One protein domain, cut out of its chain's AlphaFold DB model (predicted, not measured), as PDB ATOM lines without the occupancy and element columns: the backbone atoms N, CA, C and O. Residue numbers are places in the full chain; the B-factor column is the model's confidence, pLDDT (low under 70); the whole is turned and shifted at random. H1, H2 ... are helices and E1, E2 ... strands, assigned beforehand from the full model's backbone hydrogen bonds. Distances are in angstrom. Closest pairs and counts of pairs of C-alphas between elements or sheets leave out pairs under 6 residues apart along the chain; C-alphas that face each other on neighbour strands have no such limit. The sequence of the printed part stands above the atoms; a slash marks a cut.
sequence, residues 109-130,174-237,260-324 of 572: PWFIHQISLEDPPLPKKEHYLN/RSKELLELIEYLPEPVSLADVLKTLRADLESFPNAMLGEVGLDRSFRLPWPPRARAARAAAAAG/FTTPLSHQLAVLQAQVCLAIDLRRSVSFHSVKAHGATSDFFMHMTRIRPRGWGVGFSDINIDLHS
ATOM      1  N   PRO A 109     -46.655   1.304  15.274       96.00
ATOM      2  CA  PRO A 109     -46.683   2.300  16.359       96.00
ATOM      3  C   PRO A 109     -45.383   2.440  17.163       96.00
ATOM      4  O   PRO A 109     -45.152   3.469  17.802       96.00
ATOM      5  N   TRP A 110     -44.496   1.447  17.118       93.94
ATOM      6  CA  TRP A 110     -43.179   1.528  17.749       93.94
ATOM      7  C   TRP A 110     -42.253   2.561  17.094       93.94
ATOM      8  O   TRP A 110     -41.437   3.178  17.780       93.94
ATOM      9  N   PHE A 111     -42.397   2.803  15.788       94.50
ATOM     10  CA  PHE A 111     -41.475   3.633  15.003       94.50
ATOM     11  C   PHE A 111     -42.062   4.978  14.573       94.50
ATOM     12  O   PHE A 111     -41.321   5.872  14.175       94.50
ATOM     13  N   ILE A 112     -43.371   5.188  14.724       95.38
ATOM     14  CA  ILE A 112     -44.028   6.420  14.256       95.38
ATOM     15  C   ILE A 112     -43.611   7.699  15.007       95.38
ATOM     16  O   ILE A 112     -43.970   8.797  14.590       95.38
ATOM     17  N   HIS A 113     -42.855   7.591  16.107       95.25
ATOM     18  CA  HIS A 113     -42.249   8.757  16.762       95.25
ATOM     19  C   HIS A 113     -41.285   9.500  15.823       95.25
ATOM     20  O   HIS A 113     -41.015  10.681  16.017       95.25
ATOM     21  N   GLN A 114     -40.774   8.812  14.800       95.31
ATOM     22  CA  GLN A 114     -39.912   9.358  13.752       95.31
ATOM     23  C   GLN A 114     -40.706  10.081  12.656       95.31
ATOM     24  O   GLN A 114     -40.108  10.703  11.786       95.31
ATOM     25  N   ILE A 115     -42.038  10.005  12.680       96.31
ATOM     26  CA  ILE A 115     -42.907  10.609  11.673       96.31
ATOM     27  C   ILE A 115     -43.425  11.940  12.212       96.31
ATOM     28  O   ILE A 115     -44.039  11.986  13.279       96.31
ATOM     29  N   SER A 116     -43.182  13.019  11.476       97.56
ATOM     30  CA  SER A 116     -43.735  14.342  11.745       97.56
ATOM     31  C   SER A 116     -45.081  14.512  11.053       97.56
ATOM     32  O   SER A 116     -45.260  14.102   9.908       97.56
ATOM     33  N   LEU A 117     -46.034  15.135  11.747       97.00
ATOM     34  CA  LEU A 117     -47.303  15.554  11.146       97.00
ATOM     35  C   LEU A 117     -47.165  16.883  10.378       97.00
ATOM     36  O   LEU A 117     -48.119  17.304   9.729       97.00
ATOM     37  N   GLU A 118     -46.000  17.529  10.455       96.62
ATOM     38  CA  GLU A 118     -45.667  18.754   9.730       96.62
ATOM     39  C   GLU A 118     -44.901  18.437   8.438       96.62
ATOM     40  O   GLU A 118     -44.176  17.442   8.349       96.62
ATOM     41  N   ASP A 119     -45.079  19.296   7.434       95.00
ATOM     42  CA  ASP A 119     -44.407  19.199   6.140       95.00
ATOM     43  C   ASP A 119     -43.956  20.604   5.678       95.00
ATOM     44  O   ASP A 119     -44.810  21.451   5.391       95.00
ATOM     45  N   PRO A 120     -42.640  20.899   5.648       96.19
ATOM     46  CA  PRO A 120     -41.535  20.012   6.024       96.19
ATOM     47  C   PRO A 120     -41.496  19.721   7.540       96.19
ATOM     48  O   PRO A 120     -42.046  20.497   8.323       96.19
ATOM     49  N   PRO A 121     -40.816  18.646   7.985       96.38
ATOM     50  CA  PRO A 121     -40.658  18.353   9.407       96.38
ATOM     51  C   PRO A 121     -39.932  19.470  10.160       96.38
ATOM     52  O   PRO A 121     -38.979  20.066   9.649       96.38
ATOM     53  N   LEU A 122     -40.320  19.688  11.420       95.88
ATOM     54  CA  LEU A 122     -39.546  20.519  12.344       95.88
ATOM     55  C   LEU A 122     -38.118  19.979  12.520       95.88
ATOM     56  O   LEU A 122     -37.899  18.765  12.422       95.88
ATOM     57  N   PRO A 123     -37.147  20.840  12.882       97.50
ATOM     58  CA  PRO A 123     -35.820  20.385  13.272       97.50
ATOM     59  C   PRO A 123     -35.902  19.301  14.351       97.50
ATOM     60  O   PRO A 123     -36.656  19.433  15.315       97.50
ATOM     61  N   LYS A 124     -35.072  18.257  14.234       96.81
ATOM     62  CA  LYS A 124     -35.051  17.070  15.109       96.81
ATOM     63  C   LYS A 124     -35.351  17.338  16.581       96.81
ATOM     64  O   LYS A 124     -36.219  16.706  17.182       96.81
ATOM     65  N   LYS A 125     -34.604  18.268  17.182       96.75
ATOM     66  CA  LYS A 125     -34.729  18.596  18.605       96.75
ATOM     67  C   LYS A 125     -36.113  19.148  18.933       96.75
ATOM     68  O   LYS A 125     -36.684  18.766  19.944       96.75
ATOM     69  N   GLU A 126     -36.639  20.026  18.092       96.44
ATOM     70  CA  GLU A 126     -37.947  20.645  18.281       96.44
ATOM     71  C   GLU A 126     -39.079  19.634  18.081       96.44
ATOM     72  O   GLU A 126     -39.954  19.545  18.936       96.44
ATOM     73  N   HIS A 127     -39.001  18.795  17.041       96.44
ATOM     74  CA  HIS A 127     -39.957  17.706  16.800       96.44
ATOM     75  C   HIS A 127     -40.123  16.808  18.032       96.44
ATOM     76  O   HIS A 127     -41.230  16.631  18.539       96.44
ATOM     77  N   TYR A 128     -39.021  16.268  18.560       96.88
ATOM     78  CA  TYR A 128     -39.087  15.342  19.692       96.88
ATOM     79  C   TYR A 128     -39.415  16.021  21.020       96.88
ATOM     80  O   TYR A 128     -40.081  15.406  21.853       96.88
ATOM     81  N   LEU A 129     -38.982  17.269  21.232       95.56
ATOM     82  CA  LEU A 129     -39.438  18.041  22.388       95.56
ATOM     83  C   LEU A 129     -40.956  18.219  22.309       95.56
ATOM     84  O   LEU A 129     -41.653  17.791  23.219       95.56
ATOM     85  N   ASN A 130     -41.491  18.713  21.194       94.31
ATOM     86  CA  ASN A 130     -42.930  18.918  21.030       94.31
ATOM     87  C   ASN A 130     -43.731  17.615  21.193       94.31
ATOM     88  O   ASN A 130     -44.762  17.611  21.870       94.31
ATOM     89  N   ARG A 174     -36.683  13.617  33.863       88.25
ATOM     90  CA  ARG A 174     -37.335  13.250  32.599       88.25
ATOM     91  C   ARG A 174     -36.902  14.172  31.456       88.25
ATOM     92  O   ARG A 174     -36.578  13.682  30.383       88.25
ATOM     93  N   SER A 175     -36.820  15.484  31.686       89.88
ATOM     94  CA  SER A 175     -36.322  16.444  30.689       89.88
ATOM     95  C   SER A 175     -34.871  16.151  30.285       89.88
ATOM     96  O   SER A 175     -34.538  16.217  29.104       89.88
ATOM     97  N   LYS A 176     -34.014  15.778  31.248       91.44
ATOM     98  CA  LYS A 176     -32.622  15.367  30.979       91.44
ATOM     99  C   LYS A 176     -32.557  14.085  30.155       91.44
ATOM    100  O   LYS A 176     -31.819  14.034  29.177       91.44
ATOM    101  N   GLU A 177     -33.357  13.083  30.525       92.06
ATOM    102  CA  GLU A 177     -33.462  11.828  29.777       92.06
ATOM    103  C   GLU A 177     -33.918  12.072  28.332       92.06
ATOM    104  O   GLU A 177     -33.361  11.481  27.412       92.06
ATOM    105  N   LEU A 178     -34.890  12.969  28.122       93.75
ATOM    106  CA  LEU A 178     -35.372  13.322  26.787       93.75
ATOM    107  C   LEU A 178     -34.268  13.946  25.935       93.75
ATOM    108  O   LEU A 178     -34.065  13.529  24.800       93.75
ATOM    109  N   LEU A 179     -33.558  14.937  26.477       94.38
ATOM    110  CA  LEU A 179     -32.477  15.609  25.755       94.38
ATOM    111  C   LEU A 179     -31.368  14.628  25.364       94.38
ATOM    112  O   LEU A 179     -30.910  14.678  24.228       94.38
ATOM    113  N   GLU A 180     -31.003  13.708  26.260       92.81
ATOM    114  CA  GLU A 180     -30.053  12.634  25.959       92.81
ATOM    115  C   GLU A 180     -30.598  11.689  24.877       92.81
ATOM    116  O   GLU A 180     -29.889  11.358  23.932       92.81
ATOM    117  N   LEU A 181     -31.864  11.269  24.970       92.94
ATOM    118  CA  LEU A 181     -32.484  10.375  23.987       92.94
ATOM    119  C   LEU A 181     -32.500  10.997  22.584       92.94
ATOM    120  O   LEU A 181     -32.148  10.322  21.616       92.94
ATOM    121  N   ILE A 182     -32.847  12.284  22.481       95.50
ATOM    122  CA  ILE A 182     -32.914  13.040  21.220       95.50
ATOM    123  C   ILE A 182     -31.588  13.004  20.456       95.50
ATOM    124  O   ILE A 182     -31.604  12.962  19.227       95.50
ATOM    125  N   GLU A 183     -30.438  12.973  21.131       94.69
ATOM    126  CA  GLU A 183     -29.137  12.894  20.451       94.69
ATOM    127  C   GLU A 183     -29.024  11.639  19.571       94.69
ATOM    128  O   GLU A 183     -28.443  11.697  18.485       94.69
ATOM    129  N   TYR A 184     -29.659  10.537  19.981       93.62
ATOM    130  CA  TYR A 184     -29.548   9.231  19.329       93.62
ATOM    131  C   TYR A 184     -30.750   8.832  18.466       93.62
ATOM    132  O   TYR A 184     -30.643   7.855  17.722       93.62
ATOM    133  N   LEU A 185     -31.879   9.538  18.558       93.88
ATOM    134  CA  LEU A 185     -33.024   9.325  17.661       93.88
ATOM    135  C   LEU A 185     -32.665   9.728  16.212       93.88
ATOM    136  O   LEU A 185     -31.690  10.453  16.016       93.88
ATOM    137  N   PRO A 186     -33.372   9.252  15.177       93.62
ATOM    138  CA  PRO A 186     -33.117   9.673  13.795       93.62
ATOM    139  C   PRO A 186     -33.657  11.086  13.504       93.62
ATOM    140  O   PRO A 186     -34.246  11.727  14.369       93.62
ATOM    141  N   GLU A 187     -33.420  11.597  12.296       95.81
ATOM    142  CA  GLU A 187     -34.124  12.790  11.803       95.81
ATOM    143  C   GLU A 187     -35.601  12.454  11.532       95.81
ATOM    144  O   GLU A 187     -35.886  11.345  11.063       95.81
ATOM    145  N   PRO A 188     -36.546  13.367  11.821       96.44
ATOM    146  CA  PRO A 188     -37.950  13.130  11.534       96.44
ATOM    147  C   PRO A 188     -38.230  13.154  10.026       96.44
ATOM    148  O   PRO A 188     -37.672  13.960   9.285       96.44
ATOM    149  N   VAL A 189     -39.143  12.291   9.583       95.75
ATOM    150  CA  VAL A 189     -39.639  12.227   8.199       95.75
ATOM    151  C   VAL A 189     -41.076  12.737   8.166       95.75
ATOM    152  O   VAL A 189     -41.838  12.478   9.097       95.75
ATOM    153  N   SER A 190     -41.471  13.463   7.119       97.50
ATOM    154  CA  SER A 190     -42.846  13.959   7.006       97.50
ATOM    155  C   SER A 190     -43.823  12.796   6.798       97.50
ATOM    156  O   SER A 190     -43.531  11.819   6.100       97.50
ATOM    157  N   LEU A 191     -45.023  12.900   7.370       97.50
ATOM    158  CA  LEU A 191     -46.102  11.952   7.094       97.50
ATOM    159  C   LEU A 191     -46.452  11.938   5.595       97.50
ATOM    160  O   LEU A 191     -46.797  10.888   5.060       97.50
ATOM    161  N   ALA A 192     -46.320  13.074   4.906       97.94
ATOM    162  CA  ALA A 192     -46.544  13.173   3.467       97.94
ATOM    163  C   ALA A 192     -45.586  12.272   2.664       97.94
ATOM    164  O   ALA A 192     -46.040  11.499   1.816       97.94
ATOM    165  N   ASP A 193     -44.285  12.298   2.967       96.62
ATOM    166  CA  ASP A 193     -43.282  11.455   2.303       96.62
ATOM    167  C   ASP A 193     -43.454   9.970   2.639       96.62
ATOM    168  O   ASP A 193     -43.298   9.103   1.769       96.62
ATOM    169  N   VAL A 194     -43.837   9.673   3.884       95.75
ATOM    170  CA  VAL A 194     -44.195   8.316   4.312       95.75
ATOM    171  C   VAL A 194     -45.358   7.778   3.479       95.75
ATOM    172  O   VAL A 194     -45.245   6.708   2.883       95.75
ATOM    173  N   LEU A 195     -46.461   8.526   3.371       97.69
ATOM    174  CA  LEU A 195     -47.636   8.106   2.599       97.69
ATOM    175  C   LEU A 195     -47.341   8.001   1.104       97.69
ATOM    176  O   LEU A 195     -47.873   7.115   0.437       97.69
ATOM    177  N   LYS A 196     -46.486   8.878   0.569       97.88
ATOM    178  CA  LYS A 196     -46.031   8.813  -0.822       97.88
ATOM    179  C   LYS A 196     -45.278   7.513  -1.100       97.88
ATOM    180  O   LYS A 196     -45.547   6.865  -2.109       97.88
ATOM    181  N   THR A 197     -44.370   7.126  -0.206       95.94
ATOM    182  CA  THR A 197     -43.605   5.875  -0.323       95.94
ATOM    183  C   THR A 197     -44.523   4.663  -0.182       95.94
ATOM    184  O   THR A 197     -44.537   3.802  -1.057       95.94
ATOM    185  N   LEU A 198     -45.369   4.655   0.852       96.75
ATOM    186  CA  LEU A 198     -46.330   3.583   1.105       96.75
ATOM    187  C   LEU A 198     -47.294   3.380  -0.074       96.75
ATOM    188  O   LEU A 198     -47.552   2.247  -0.474       96.75
ATOM    189  N   ARG A 199     -47.799   4.466  -0.673       98.25
ATOM    190  CA  ARG A 199     -48.637   4.398  -1.880       98.25
ATOM    191  C   ARG A 199     -47.885   3.743  -3.034       98.25
ATOM    192  O   ARG A 199     -48.428   2.836  -3.656       98.25
ATOM    193  N   ALA A 200     -46.652   4.180  -3.293       98.00
ATOM    194  CA  ALA A 200     -45.844   3.641  -4.381       98.00
ATOM    195  C   ALA A 200     -45.603   2.132  -4.226       98.00
ATOM    196  O   ALA A 200     -45.660   1.403  -5.216       98.00
ATOM    197  N   ASP A 201     -45.389   1.646  -3.002       97.06
ATOM    198  CA  ASP A 201     -45.240   0.213  -2.739       97.06
ATOM    199  C   ASP A 201     -46.542  -0.557  -2.969       97.06
ATOM    200  O   ASP A 201     -46.560  -1.524  -3.729       97.06
ATOM    201  N   LEU A 202     -47.655  -0.105  -2.384       96.88
ATOM    202  CA  LEU A 202     -48.955  -0.771  -2.531       96.88
ATOM    203  C   LEU A 202     -49.480  -0.771  -3.980       96.88
ATOM    204  O   LEU A 202     -50.269  -1.645  -4.348       96.88
ATOM    205  N   GLU A 203     -49.077   0.205  -4.795       97.00
ATOM    206  CA  GLU A 203     -49.365   0.252  -6.235       97.00
ATOM    207  C   GLU A 203     -48.413  -0.655  -7.038       97.00
ATOM    208  O   GLU A 203     -48.860  -1.334  -7.961       97.00
ATOM    209  N   SER A 204     -47.129  -0.728  -6.662       96.88
ATOM    210  CA  SER A 204     -46.127  -1.580  -7.332       96.88
ATOM    211  C   SER A 204     -46.332  -3.074  -7.073       96.88
ATOM    212  O   SER A 204     -45.961  -3.901  -7.907       96.88
ATOM    213  N   PHE A 205     -46.928  -3.432  -5.933       95.69
ATOM    214  CA  PHE A 205     -47.177  -4.813  -5.518       95.69
ATOM    215  C   PHE A 205     -48.687  -5.032  -5.312       95.69
ATOM    216  O   PHE A 205     -49.197  -4.834  -4.211       95.69
ATOM    217  N   PRO A 206     -49.445  -5.436  -6.352       91.25
ATOM    218  CA  PRO A 206     -50.908  -5.496  -6.280       91.25
ATOM    219  C   PRO A 206     -51.486  -6.472  -5.250       91.25
ATOM    220  O   PRO A 206     -52.628  -6.289  -4.827       91.25
ATOM    221  N   ASN A 207     -50.718  -7.497  -4.875       90.25
ATOM    222  CA  ASN A 207     -51.059  -8.466  -3.834       90.25
ATOM    223  C   ASN A 207     -50.662  -7.999  -2.424       90.25
ATOM    224  O   ASN A 207     -50.974  -8.699  -1.466       90.25
ATOM    225  N   ALA A 208     -49.975  -6.862  -2.286       96.19
ATOM    226  CA  ALA A 208     -49.530  -6.366  -0.994       96.19
ATOM    227  C   ALA A 208     -50.693  -5.893  -0.122       96.19
ATOM    228  O   ALA A 208     -51.706  -5.396  -0.619       96.19
ATOM    229  N   MET A 209     -50.507  -5.978   1.189       96.56
ATOM    230  CA  MET A 209     -51.439  -5.441   2.178       96.56
ATOM    231  C   MET A 209     -50.827  -4.277   2.964       96.56
ATOM    232  O   MET A 209     -49.620  -4.034   2.904       96.56
ATOM    233  N   LEU A 210     -51.658  -3.540   3.702       97.75
ATOM    234  CA  LEU A 210     -51.163  -2.566   4.672       97.75
ATOM    235  C   LEU A 210     -50.768  -3.313   5.948       97.75
ATOM    236  O   LEU A 210     -51.609  -3.956   6.573       97.75
ATOM    237  N   GLY A 211     -49.516  -3.209   6.368       95.00
ATOM    238  CA  GLY A 211     -49.078  -3.830   7.609       95.00
ATOM    239  C   GLY A 211     -47.568  -3.748   7.829       95.00
ATOM    240  O   GLY A 211     -46.800  -3.700   6.881       95.00
ATOM    241  N   GLU A 212     -47.102  -3.698   9.066       95.00
ATOM    242  CA  GLU A 212     -47.902  -3.729  10.291       95.00
ATOM    243  C   GLU A 212     -48.237  -2.301  10.763       95.00
ATOM    244  O   GLU A 212     -47.359  -1.443  10.859       95.00
ATOM    245  N   VAL A 213     -49.508  -2.015  11.060       97.62
ATOM    246  CA  VAL A 213     -49.958  -0.700  11.562       97.62
ATOM    247  C   VAL A 213     -50.868  -0.883  12.765       97.62
ATOM    248  O   VAL A 213     -51.515  -1.912  12.882       97.62
ATOM    249  N   GLY A 214     -50.987   0.102  13.654       97.69
ATOM    250  CA  GLY A 214     -51.965   0.008  14.740       97.69
ATOM    251  C   GLY A 214     -51.661   0.895  15.934       97.69
ATOM    252  O   GLY A 214     -51.083   1.972  15.784       97.69
ATOM    253  N   LEU A 215     -52.066   0.438  17.120       98.19
ATOM    254  CA  LEU A 215     -51.957   1.166  18.385       98.19
ATOM    255  C   LEU A 215     -51.245   0.334  19.456       98.19
ATOM    256  O   LEU A 215     -51.614  -0.807  19.737       98.19
ATOM    257  N   ASP A 216     -50.283   0.947  20.140       96.94
ATOM    258  CA  ASP A 216     -49.598   0.364  21.291       96.94
ATOM    259  C   ASP A 216     -49.464   1.395  22.415       96.94
ATOM    260  O   ASP A 216     -48.599   2.276  22.393       96.94
ATOM    261  N   ARG A 217     -50.320   1.281  23.435       95.31
ATOM    262  CA  ARG A 217     -50.239   2.150  24.625       95.31
ATOM    263  C   ARG A 217     -49.129   1.734  25.590       95.31
ATOM    264  O   ARG A 217     -48.841   2.449  26.544       95.31
ATOM    265  N   SER A 218     -48.566   0.543  25.413       92.06
ATOM    266  CA  SER A 218     -47.623  -0.059  26.355       92.06
ATOM    267  C   SER A 218     -46.165   0.119  25.951       92.06
ATOM    268  O   SER A 218     -45.277   0.028  26.806       92.06
ATOM    269  N   PHE A 219     -45.923   0.361  24.664       93.31
ATOM    270  CA  PHE A 219     -44.592   0.473  24.113       93.31
ATOM    271  C   PHE A 219     -43.861   1.690  24.672       93.31
ATOM    272  O   PHE A 219     -44.363   2.814  24.669       93.31
ATOM    273  N   ARG A 220     -42.634   1.457  25.129       93.38
ATOM    274  CA  ARG A 220     -41.697   2.509  25.512       93.38
ATOM    275  C   ARG A 220     -40.514   2.460  24.571       93.38
ATOM    276  O   ARG A 220     -40.015   1.371  24.290       93.38
ATOM    277  N   LEU A 221     -40.052   3.625  24.128       91.75
ATOM    278  CA  LEU A 221     -38.967   3.722  23.161       91.75
ATOM    279  C   LEU A 221     -37.706   3.049  23.727       91.75
ATOM    280  O   LEU A 221     -37.249   3.437  24.812       91.75
ATOM    281  N   PRO A 222     -37.125   2.054  23.035       88.94
ATOM    282  CA  PRO A 222     -35.849   1.487  23.430       88.94
ATOM    283  C   PRO A 222     -34.734   2.501  23.191       88.94
ATOM    284  O   PRO A 222     -34.773   3.296  22.252       88.94
ATOM    285  N   TRP A 223     -33.692   2.437  24.013       88.81
ATOM    286  CA  TRP A 223     -32.481   3.200  23.740       88.81
ATOM    287  C   TRP A 223     -31.785   2.657  22.478       88.81
ATOM    288  O   TRP A 223     -31.539   1.442  22.396       88.81
ATOM    289  N   PRO A 224     -31.413   3.521  21.510       87.69
ATOM    290  CA  PRO A 224     -30.672   3.091  20.328       87.69
ATOM    291  C   PRO A 224     -29.371   2.361  20.706       87.69
ATOM    292  O   PRO A 224     -28.773   2.688  21.735       87.69
ATOM    293  N   PRO A 225     -28.878   1.392  19.905       84.06
ATOM    294  CA  PRO A 225     -27.685   0.603  20.246       84.06
ATOM    295  C   PRO A 225     -26.465   1.448  20.642       84.06
ATOM    296  O   PRO A 225     -25.787   1.130  21.617       84.06
ATOM    297  N   ARG A 226     -26.228   2.568  19.942       86.19
ATOM    298  CA  ARG A 226     -25.147   3.515  20.266       86.19
ATOM    299  C   ARG A 226     -25.337   4.175  21.631       86.19
ATOM    300  O   ARG A 226     -24.385   4.244  22.403       86.19
ATOM    301  N   ALA A 227     -26.563   4.583  21.958       87.38
ATOM    302  CA  ALA A 227     -26.893   5.154  23.260       87.38
ATOM    303  C   ALA A 227     -26.700   4.128  24.383       87.38
ATOM    304  O   ALA A 227     -26.115   4.425  25.421       87.38
ATOM    305  N   ARG A 228     -27.136   2.883  24.154       84.44
ATOM    306  CA  ARG A 228     -26.938   1.777  25.101       84.44
ATOM    307  C   ARG A 228     -25.461   1.514  25.370       84.44
ATOM    308  O   ARG A 228     -25.077   1.391  26.530       84.44
ATOM    309  N   ALA A 229     -24.641   1.467  24.321       83.50
ATOM    310  CA  ALA A 229     -23.196   1.297  24.445       83.50
ATOM    311  C   ALA A 229     -22.553   2.456  25.227       83.50
ATOM    312  O   ALA A 229     -21.775   2.211  26.148       83.50
ATOM    313  N   ALA A 230     -22.933   3.703  24.930       85.25
ATOM    314  CA  ALA A 230     -22.443   4.885  25.639       85.25
ATOM    315  C   ALA A 230     -22.820   4.867  27.133       85.25
ATOM    316  O   ALA A 230     -21.959   5.049  27.994       85.25
ATOM    317  N   ARG A 231     -24.082   4.559  27.459       83.19
ATOM    318  CA  ARG A 231     -24.570   4.443  28.847       83.19
ATOM    319  C   ARG A 231     -23.893   3.301  29.605       83.19
ATOM    320  O   ARG A 231     -23.560   3.457  30.780       83.19
ATOM    321  N   ALA A 232     -23.659   2.163  28.948       80.62
ATOM    322  CA  ALA A 232     -22.933   1.038  29.534       80.62
ATOM    323  C   ALA A 232     -21.465   1.398  29.832       80.62
ATOM    324  O   ALA A 232     -20.977   1.099  30.923       80.62
ATOM    325  N   ALA A 233     -20.788   2.091  28.909       81.25
ATOM    326  CA  ALA A 233     -19.421   2.571  29.103       81.25
ATOM    327  C   ALA A 233     -19.327   3.597  30.248       81.25
ATOM    328  O   ALA A 233     -18.461   3.475  31.115       81.25
ATOM    329  N   ALA A 234     -20.259   4.554  30.312       79.25
ATOM    330  CA  ALA A 234     -20.322   5.543  31.388       79.25
ATOM    331  C   ALA A 234     -20.520   4.890  32.769       79.25
ATOM    332  O   ALA A 234     -19.859   5.266  33.735       79.25
ATOM    333  N   ALA A 235     -21.370   3.861  32.861       71.12
ATOM    334  CA  ALA A 235     -21.616   3.132  34.106       71.12
ATOM    335  C   ALA A 235     -20.418   2.283  34.577       71.12
ATOM    336  O   ALA A 235     -20.297   2.007  35.773       71.12
ATOM    337  N   ALA A 236     -19.537   1.865  33.662       66.00
ATOM    338  CA  ALA A 236     -18.307   1.150  33.996       66.00
ATOM    339  C   ALA A 236     -17.211   2.079  34.566       66.00
ATOM    340  O   ALA A 236     -16.345   1.615  35.304       66.00
ATOM    341  N   GLY A 237     -17.262   3.384  34.269       59.56
ATOM    342  CA  GLY A 237     -16.230   4.366  34.631       59.56
ATOM    343  C   GLY A 237     -16.301   4.957  36.049       59.56
ATOM    344  O   GLY A 237     -15.388   5.678  36.441       59.56
ATOM    345  N   PHE A 260     -40.252   7.227  27.727       93.19
ATOM    346  CA  PHE A 260     -41.088   7.847  26.701       93.19
ATOM    347  C   PHE A 260     -41.904   6.828  25.910       93.19
ATOM    348  O   PHE A 260     -41.386   5.826  25.417       93.19
ATOM    349  N   THR A 261     -43.184   7.145  25.754       94.00
ATOM    350  CA  THR A 261     -44.139   6.469  24.876       94.00
ATOM    351  C   THR A 261     -44.670   7.505  23.899       94.00
ATOM    352  O   THR A 261     -44.938   8.640  24.294       94.00
ATOM    353  N   THR A 262     -44.815   7.133  22.628       95.31
ATOM    354  CA  THR A 262     -45.440   8.005  21.631       95.31
ATOM    355  C   THR A 262     -46.886   8.303  22.041       95.31
ATOM    356  O   THR A 262     -47.634   7.341  22.255       95.31
ATOM    357  N   PRO A 263     -47.305   9.581  22.133       96.00
ATOM    358  CA  PRO A 263     -48.670   9.935  22.511       96.00
ATOM    359  C   PRO A 263     -49.714   9.228  21.649       96.00
ATOM    360  O   PRO A 263     -49.550   9.113  20.433       96.00
ATOM    361  N   LEU A 264     -50.810   8.779  22.266       96.19
ATOM    362  CA  LEU A 264     -51.857   8.048  21.552       96.19
ATOM    363  C   LEU A 264     -52.478   8.880  20.421       96.19
ATOM    364  O   LEU A 264     -52.777   8.333  19.366       96.19
ATOM    365  N   SER A 265     -52.639  10.190  20.615       96.62
ATOM    366  CA  SER A 265     -53.143  11.106  19.586       96.62
ATOM    367  C   SER A 265     -52.260  11.112  18.333       96.62
ATOM    368  O   SER A 265     -52.775  11.065  17.217       96.62
ATOM    369  N   HIS A 266     -50.936  11.065  18.506       97.56
ATOM    370  CA  HIS A 266     -49.985  10.915  17.401       97.56
ATOM    371  C   HIS A 266     -50.105   9.539  16.733       97.56
ATOM    372  O   HIS A 266     -50.108   9.453  15.507       97.56
ATOM    373  N   GLN A 267     -50.281   8.470  17.524       98.25
ATOM    374  CA  GLN A 267     -50.545   7.126  16.987       98.25
ATOM    375  C   GLN A 267     -51.803   7.077  16.121       98.25
ATOM    376  O   GLN A 267     -51.750   6.578  15.000       98.25
ATOM    377  N   LEU A 268     -52.905   7.654  16.599       98.62
ATOM    378  CA  LEU A 268     -54.169   7.722  15.869       98.62
ATOM    379  C   LEU A 268     -54.045   8.527  14.570       98.62
ATOM    380  O   LEU A 268     -54.563   8.086  13.548       98.62
ATOM    381  N   ALA A 269     -53.341   9.664  14.581       98.44
ATOM    382  CA  ALA A 269     -53.169  10.501  13.393       98.44
ATOM    383  C   ALA A 269     -52.420   9.766  12.267       98.44
ATOM    384  O   ALA A 269     -52.885   9.729  11.126       98.44
ATOM    385  N   VAL A 270     -51.290   9.130  12.596       98.38
ATOM    386  CA  VAL A 270     -50.502   8.357  11.624       98.38
ATOM    387  C   VAL A 270     -51.271   7.117  11.163       98.38
ATOM    388  O   VAL A 270     -51.322   6.829   9.967       98.38
ATOM    389  N   LEU A 271     -51.916   6.396  12.085       98.69
ATOM    390  CA  LEU A 271     -52.727   5.223  11.762       98.69
ATOM    391  C   LEU A 271     -53.884   5.567  10.816       98.69
ATOM    392  O   LEU A 271     -54.074   4.884   9.812       98.69
ATOM    393  N   GLN A 272     -54.633   6.633  11.104       98.75
ATOM    394  CA  GLN A 272     -55.744   7.082  10.269       98.75
ATOM    395  C   GLN A 272     -55.286   7.364   8.840       98.75
ATOM    396  O   GLN A 272     -55.944   6.943   7.892       98.75
ATOM    397  N   ALA A 273     -54.152   8.048   8.675       98.62
ATOM    398  CA  ALA A 273     -53.621   8.365   7.359       98.62
ATOM    399  C   ALA A 273     -53.235   7.101   6.566       98.62
ATOM    400  O   ALA A 273     -53.593   6.979   5.394       98.62
ATOM    401  N   GLN A 274     -52.581   6.134   7.220       98.31
ATOM    402  CA  GLN A 274     -52.225   4.850   6.609       98.31
ATOM    403  C   GLN A 274     -53.466   4.028   6.222       98.31
ATOM    404  O   GLN A 274     -53.558   3.536   5.099       98.31
ATOM    405  N   VAL A 275     -54.460   3.924   7.112       98.50
ATOM    406  CA  VAL A 275     -55.696   3.168   6.841       98.50
ATOM    407  C   VAL A 275     -56.541   3.849   5.762       98.50
ATOM    408  O   VAL A 275     -57.077   3.160   4.902       98.50
ATOM    409  N   CYS A 276     -56.629   5.183   5.732       98.00
ATOM    410  CA  CYS A 276     -57.281   5.905   4.633       98.00
ATOM    411  C   CYS A 276     -56.679   5.540   3.270       98.00
ATOM    412  O   CYS A 276     -57.430   5.301   2.325       98.00
ATOM    413  N   LEU A 277     -55.350   5.444   3.183       97.62
ATOM    414  CA  LEU A 277     -54.670   5.015   1.965       97.62
ATOM    415  C   LEU A 277     -54.997   3.556   1.604       97.62
ATOM    416  O   LEU A 277     -55.251   3.262   0.438       97.62
ATOM    417  N   ALA A 278     -55.053   2.652   2.587       97.00
ATOM    418  CA  ALA A 278     -55.489   1.275   2.351       97.00
ATOM    419  C   ALA A 278     -56.936   1.193   1.855       97.00
ATOM    420  O   ALA A 278     -57.214   0.401   0.963       97.00
ATOM    421  N   ILE A 279     -57.844   2.036   2.358       96.31
ATOM    422  CA  ILE A 279     -59.215   2.121   1.839       96.31
ATOM    423  C   ILE A 279     -59.193   2.580   0.376       96.31
ATOM    424  O   ILE A 279     -59.805   1.934  -0.470       96.31
ATOM    425  N   ASP A 280     -58.463   3.656   0.059       94.75
ATOM    426  CA  ASP A 280     -58.368   4.185  -1.312       94.75
ATOM    427  C   ASP A 280     -57.856   3.128  -2.304       94.75
ATOM    428  O   ASP A 280     -58.322   3.058  -3.439       94.75
ATOM    429  N   LEU A 281     -56.912   2.294  -1.860       95.19
ATOM    430  CA  LEU A 281     -56.276   1.247  -2.659       95.19
ATOM    431  C   LEU A 281     -56.904  -0.142  -2.477       95.19
ATOM    432  O   LEU A 281     -56.392  -1.111  -3.036       95.19
ATOM    433  N   ARG A 282     -57.993  -0.254  -1.703       95.56
ATOM    434  CA  ARG A 282     -58.659  -1.523  -1.368       95.56
ATOM    435  C   ARG A 282     -57.667  -2.588  -0.896       95.56
ATOM    436  O   ARG A 282     -57.577  -3.674  -1.472       95.56
ATOM    437  N   ARG A 283     -56.872  -2.255   0.120       96.19
ATOM    438  CA  ARG A 283     -55.897  -3.151   0.748       96.19
ATOM    439  C   ARG A 283     -56.410  -3.625   2.093       96.19
ATOM    440  O   ARG A 283     -56.884  -2.824   2.895       96.19
ATOM    441  N   SER A 284     -56.278  -4.926   2.324       97.38
ATOM    442  CA  SER A 284     -56.499  -5.505   3.645       97.38
ATOM    443  C   SER A 284     -55.427  -4.989   4.605       97.38
ATOM    444  O   SER A 284     -54.375  -4.510   4.167       97.38
ATOM    445  N   VAL A 285     -55.702  -5.041   5.904       98.19
ATOM    446  CA  VAL A 285     -54.840  -4.438   6.924       98.19
ATOM    447  C   VAL A 285     -54.493  -5.461   7.990       98.19
ATOM    448  O   VAL A 285     -55.395  -6.018   8.605       98.19
ATOM    449  N   SER A 286     -53.204  -5.643   8.257       98.25
ATOM    450  CA  SER A 286     -52.713  -6.291   9.473       98.25
ATOM    451  C   SER A 286     -52.596  -5.243  10.587       98.25
ATOM    452  O   SER A 286     -51.842  -4.271  10.459       98.25
ATOM    453  N   PHE A 287     -53.394  -5.398  11.649       98.56
ATOM    454  CA  PHE A 287     -53.661  -4.359  12.645       98.56
ATOM    455  C   PHE A 287     -53.177  -4.739  14.051       98.56
ATOM    456  O   PHE A 287     -53.714  -5.645  14.686       98.56
ATOM    457  N   HIS A 288     -52.212  -3.979  14.573       97.69
ATOM    458  CA  HIS A 288     -51.679  -4.084  15.932       97.69
ATOM    459  C   HIS A 288     -52.589  -3.429  16.968       97.69
ATOM    460  O   HIS A 288     -52.997  -2.273  16.824       97.69
ATOM    461  N   SER A 289     -52.857  -4.115  18.079       96.81
ATOM    462  CA  SER A 289     -53.571  -3.520  19.213       96.81
ATOM    463  C   SER A 289     -53.089  -4.085  20.549       96.81
ATOM    464  O   SER A 289     -53.578  -5.116  21.023       96.81
ATOM    465  N   VAL A 290     -52.218  -3.340  21.236       94.62
ATOM    466  CA  VAL A 290     -51.705  -3.708  22.566       94.62
ATOM    467  C   VAL A 290     -52.064  -2.656  23.609       94.62
ATOM    468  O   VAL A 290     -51.740  -1.472  23.499       94.62
ATOM    469  N   LYS A 291     -52.773  -3.103  24.656       93.81
ATOM    470  CA  LYS A 291     -53.360  -2.247  25.707       93.81
ATOM    471  C   LYS A 291     -54.182  -1.068  25.157       93.81
ATOM    472  O   LYS A 291     -54.346  -0.063  25.840       93.81
ATOM    473  N   ALA A 292     -54.726  -1.205  23.948       95.38
ATOM    474  CA  ALA A 292     -55.398  -0.138  23.211       95.38
ATOM    475  C   ALA A 292     -56.798  -0.536  22.707       95.38
ATOM    476  O   ALA A 292     -57.320   0.108  21.806       95.38
ATOM    477  N   HIS A 293     -57.432  -1.572  23.277       92.81
ATOM    478  CA  HIS A 293     -58.711  -2.096  22.771       92.81
ATOM    479  C   HIS A 293     -59.822  -1.035  22.690       92.81
ATOM    480  O   HIS A 293     -60.482  -0.935  21.661       92.81
ATOM    481  N   GLY A 294     -59.989  -0.213  23.736       95.12
ATOM    482  CA  GLY A 294     -60.967   0.885  23.725       95.12
ATOM    483  C   GLY A 294     -60.699   1.872  22.586       95.12
ATOM    484  O   GLY A 294     -61.560   2.079  21.742       95.12
ATOM    485  N   ALA A 295     -59.457   2.355  22.479       97.12
ATOM    486  CA  ALA A 295     -59.040   3.247  21.395       97.12
ATOM    487  C   ALA A 295     -59.172   2.611  20.001       97.12
ATOM    488  O   ALA A 295     -59.480   3.305  19.043       97.12
ATOM    489  N   THR A 296     -58.966   1.299  19.885       97.94
ATOM    490  CA  THR A 296     -59.137   0.546  18.634       97.94
ATOM    491  C   THR A 296     -60.609   0.486  18.233       97.94
ATOM    492  O   THR A 296     -60.944   0.746  17.082       97.94
ATOM    493  N   SER A 297     -61.505   0.217  19.189       96.50
ATOM    494  CA  SER A 297     -62.953   0.262  18.961       96.50
ATOM    495  C   SER A 297     -63.408   1.664  18.547       96.50
ATOM    496  O   SER A 297     -64.144   1.811  17.571       96.50
ATOM    497  N   ASP A 298     -62.939   2.700  19.247       97.69
ATOM    498  CA  ASP A 298     -63.255   4.094  18.924       97.69
ATOM    499  C   ASP A 298     -62.719   4.487  17.543       97.69
ATOM    500  O   ASP A 298     -63.415   5.151  16.771       97.69
ATOM    501  N   PHE A 299     -61.515   4.024  17.195       98.56
ATOM    502  CA  PHE A 299     -60.917   4.214  15.878       98.56
ATOM    503  C   PHE A 299     -61.759   3.557  14.778       98.56
ATOM    504  O   PHE A 299     -62.090   4.222  13.800       98.56
ATOM    505  N   PHE A 300     -62.189   2.303  14.937       98.06
ATOM    506  CA  PHE A 300     -63.058   1.645  13.952       98.06
ATOM    507  C   PHE A 300     -64.395   2.372  13.787       98.06
ATOM    508  O   PHE A 300     -64.825   2.626  12.663       98.06
ATOM    509  N   MET A 301     -65.027   2.794  14.886       96.75
ATOM    510  CA  MET A 301     -66.243   3.610  14.828       96.75
ATOM    511  C   MET A 301     -66.008   4.962  14.142       96.75
ATOM    512  O   MET A 301     -66.878   5.457  13.420       96.75
ATOM    513  N   HIS A 302     -64.854   5.589  14.376       97.12
ATOM    514  CA  HIS A 302     -64.460   6.817  13.698       97.12
ATOM    515  C   HIS A 302     -64.311   6.593  12.192       97.12
ATOM    516  O   HIS A 302     -64.956   7.304  11.422       97.12
ATOM    517  N   MET A 303     -63.553   5.573  11.780       97.31
ATOM    518  CA  MET A 303     -63.324   5.238  10.376       97.31
ATOM    519  C   MET A 303     -64.625   4.923   9.636       97.31
ATOM    520  O   MET A 303     -64.841   5.466   8.556       97.31
ATOM    521  N   THR A 304     -65.545   4.156  10.235       95.38
ATOM    522  CA  THR A 304     -66.880   3.914   9.657       95.38
ATOM    523  C   THR A 304     -67.654   5.213   9.416       95.38
ATOM    524  O   THR A 304     -68.372   5.328   8.425       95.38
ATOM    525  N   ARG A 305     -67.509   6.210  10.299       94.75
ATOM    526  CA  ARG A 305     -68.198   7.504  10.173       94.75
ATOM    527  C   ARG A 305     -67.574   8.399   9.104       94.75
ATOM    528  O   ARG A 305     -68.314   9.037   8.366       94.75
ATOM    529  N   ILE A 306     -66.243   8.493   9.051       94.75
ATOM    530  CA  ILE A 306     -65.549   9.401   8.119       94.75
ATOM    531  C   ILE A 306     -65.339   8.796   6.726       94.75
ATOM    532  O   ILE A 306     -65.123   9.531   5.765       94.75
ATOM    533  N   ARG A 307     -65.417   7.469   6.606       94.31
ATOM    534  CA  ARG A 307     -65.315   6.708   5.354       94.31
ATOM    535  C   ARG A 307     -66.498   5.726   5.251       94.31
ATOM    536  O   ARG A 307     -66.279   4.514   5.287       94.31
ATOM    537  N   PRO A 308     -67.754   6.213   5.175       91.81
ATOM    538  CA  PRO A 308     -68.927   5.346   5.121       91.81
ATOM    539  C   PRO A 308     -69.031   4.618   3.775       91.81
ATOM    540  O   PRO A 308     -68.527   5.085   2.753       91.81
ATOM    541  N   ARG A 309     -69.739   3.487   3.768       81.69
ATOM    542  CA  ARG A 309     -70.107   2.782   2.532       81.69
ATOM    543  C   ARG A 309     -71.122   3.616   1.732       81.69
ATOM    544  O   ARG A 309     -71.925   4.340   2.315       81.69
ATOM    545  N   GLY A 310     -71.086   3.513   0.402       75.69
ATOM    546  CA  GLY A 310     -72.066   4.140  -0.503       75.69
ATOM    547  C   GLY A 310     -71.662   5.499  -1.093       75.69
ATOM    548  O   GLY A 310     -72.274   5.932  -2.060       75.69
ATOM    549  N   TRP A 311     -70.600   6.134  -0.587       71.31
ATOM    550  CA  TRP A 311     -70.016   7.370  -1.146       71.31
ATOM    551  C   TRP A 311     -68.641   7.135  -1.801       71.31
ATOM    552  O   TRP A 311     -67.823   8.046  -1.915       71.31
ATOM    553  N   GLY A 312     -68.372   5.891  -2.203       83.88
ATOM    554  CA  GLY A 312     -67.077   5.409  -2.682       83.88
ATOM    555  C   GLY A 312     -66.658   4.142  -1.938       83.88
ATOM    556  O   GLY A 312     -67.509   3.423  -1.415       83.88
ATOM    557  N   VAL A 313     -65.348   3.884  -1.888       87.31
ATOM    558  CA  VAL A 313     -64.781   2.815  -1.056       87.31
ATOM    559  C   VAL A 313     -64.764   3.282   0.400       87.31
ATOM    560  O   VAL A 313     -64.095   4.268   0.742       87.31
ATOM    561  N   GLY A 314     -65.535   2.595   1.236       93.06
ATOM    562  CA  GLY A 314     -65.648   2.843   2.665       93.06
ATOM    563  C   GLY A 314     -64.757   1.926   3.502       93.06
ATOM    564  O   GLY A 314     -64.172   0.964   3.012       93.06
ATOM    565  N   PHE A 315     -64.689   2.203   4.803       95.50
ATOM    566  CA  PHE A 315     -63.926   1.391   5.756       95.50
ATOM    567  C   PHE A 315     -64.388  -0.074   5.776       95.50
ATOM    568  O   PHE A 315     -63.560  -0.974   5.839       95.50
ATOM    569  N   SER A 316     -65.695  -0.316   5.651       93.88
ATOM    570  CA  SER A 316     -66.270  -1.668   5.618       93.88
ATOM    571  C   SER A 316     -66.007  -2.438   4.316       93.88
ATOM    572  O   SER A 316     -66.428  -3.587   4.221       93.88
ATOM    573  N   ASP A 317     -65.367  -1.821   3.315       92.75
ATOM    574  CA  ASP A 317     -65.046  -2.458   2.028       92.75
ATOM    575  C   ASP A 317     -63.615  -3.030   1.979       92.75
ATOM    576  O   ASP A 317     -63.255  -3.684   1.000       92.75
ATOM    577  N   ILE A 318     -62.810  -2.798   3.022       95.56
ATOM    578  CA  ILE A 318     -61.515  -3.456   3.241       95.56
ATOM    579  C   ILE A 318     -61.580  -4.347   4.475       95.56
ATOM    580  O   ILE A 318     -62.305  -4.035   5.421       95.56
ATOM    581  N   ASN A 319     -60.790  -5.415   4.502       97.81
ATOM    582  CA  ASN A 319     -60.712  -6.299   5.661       97.81
ATOM    583  C   ASN A 319     -59.580  -5.903   6.614       97.81
ATOM    584  O   ASN A 319     -58.499  -5.505   6.182       97.81
ATOM    585  N   ILE A 320     -59.823  -6.046   7.913       98.19
ATOM    586  CA  ILE A 320     -58.859  -5.766   8.983       98.19
ATOM    587  C   ILE A 320     -58.617  -7.054   9.759       98.19
ATOM    588  O   ILE A 320     -59.575  -7.628  10.260       98.19
ATOM    589  N   ASP A 321     -57.372  -7.488   9.896       98.56
ATOM    590  CA  ASP A 321     -56.986  -8.573  10.791       98.56
ATOM    591  C   ASP A 321     -56.402  -7.991  12.076       98.56
ATOM    592  O   ASP A 321     -55.389  -7.293  12.052       98.56
ATOM    593  N   LEU A 322     -57.063  -8.246  13.203       98.44
ATOM    594  CA  LEU A 322     -56.504  -7.966  14.520       98.44
ATOM    595  C   LEU A 322     -55.503  -9.070  14.851       98.44
ATOM    596  O   LEU A 322     -55.887 -10.087  15.439       98.44
ATOM    597  N   HIS A 323     -54.247  -8.857  14.465       97.19
ATOM    598  CA  HIS A 323     -53.228  -9.892  14.569       97.19
ATOM    599  C   HIS A 323     -52.779 -10.131  16.020       97.19
ATOM    600  O   HIS A 323     -52.968  -9.271  16.892       97.19
ATOM    601  N   SER A 324     -52.228 -11.317  16.305       96.12
ATOM    602  CA  SER A 324     -51.790 -11.762  17.637       96.12
ATOM    603  C   SER A 324     -52.785 -11.391  18.752       96.12
ATOM    604  O   SER A 324     -52.414 -10.959  19.851       96.12
TER     605      SER A 324
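Overview. This is residues 109 to 130, 174 to 237 and 260 to 324 of the 572 residues of an uncharacterized protein of Tilletia controversa (dwarf bunt fungus) (UniProt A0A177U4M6). A small parallel sheet, in the order E1 E2 E3, has H5 and H6 over one face, and H3 packs on H5. Away from this body H1 and H2 run side by side, and H4 lengthens the whole, residues 232 to 237 sticking out. The printed part has 151 residues with six named helices and three named strands, in the order H1 H2 H3 E1 H4 H5 E2 H6 E3; the class is mostly helix. It is only just compact, close to loose, with a radius of gyration of the C-alphas of 17.6 A and spans of 65 by 31 by 27 A.

Arrangement. E1, residues 209 to 216, and E2, residues 285 to 290, are parallel neighbours; N 288 and O 213, 2.8 A apart, are within hydrogen-bond range. E3, residues 320 to 322, is parallel to E2, with N 287 and O 321 at 2.8 A. H5, residues 264 to 280, and H6, residues 293 to 306, lie on the same face, making two layers, helices over a sheet, at heights of 9.0 A and 11.0 A. E2, H6 and E3 form a strand-helix-strand unit, parallel strands joined through a helix, with a right-handed crossover. H3, residues 191 to 204, touches H5's residues 270 to 277 alone; the closest C-alphas, Leu 195 and Gln 274, are 6.9 A apart. H1, residues 124 to 130, touches H2, residues 174 to 184, the closest C-alphas being Lys 125 and Ile 182, 6.4 A. H4, residues 225 to 236, only just touches H2, only at their ends, with 3 pairs of C-alphas within 8 A, the closest Tyr 184 and Ala 227, 6.3 A. Every O i to N i+4 pair is within hydrogen-bond range in H1, H3, H4, H5 and H6; in H2, 5 of 7 are.

Along the chain. H5 is 24.1 A long, E1 20.1 A, H3 and H6 19.8 A each. C-alpha 124, where H1 begins, is at (-35.051, 17.070, 15.109); C-alpha 322, where E3 ends, is at (-56.504, -7.966, 14.520).

Size, cuts and confidence. The farthest C-alphas, Gly 237 and Gly 310, are 66.0 A apart. Residues 131 to 173 and 238 to 259 are not printed, with gaps of 14.0 A and 26.3 A. The link H6 to E3 is long. Residues 236 to 237 have pLDDT under 70.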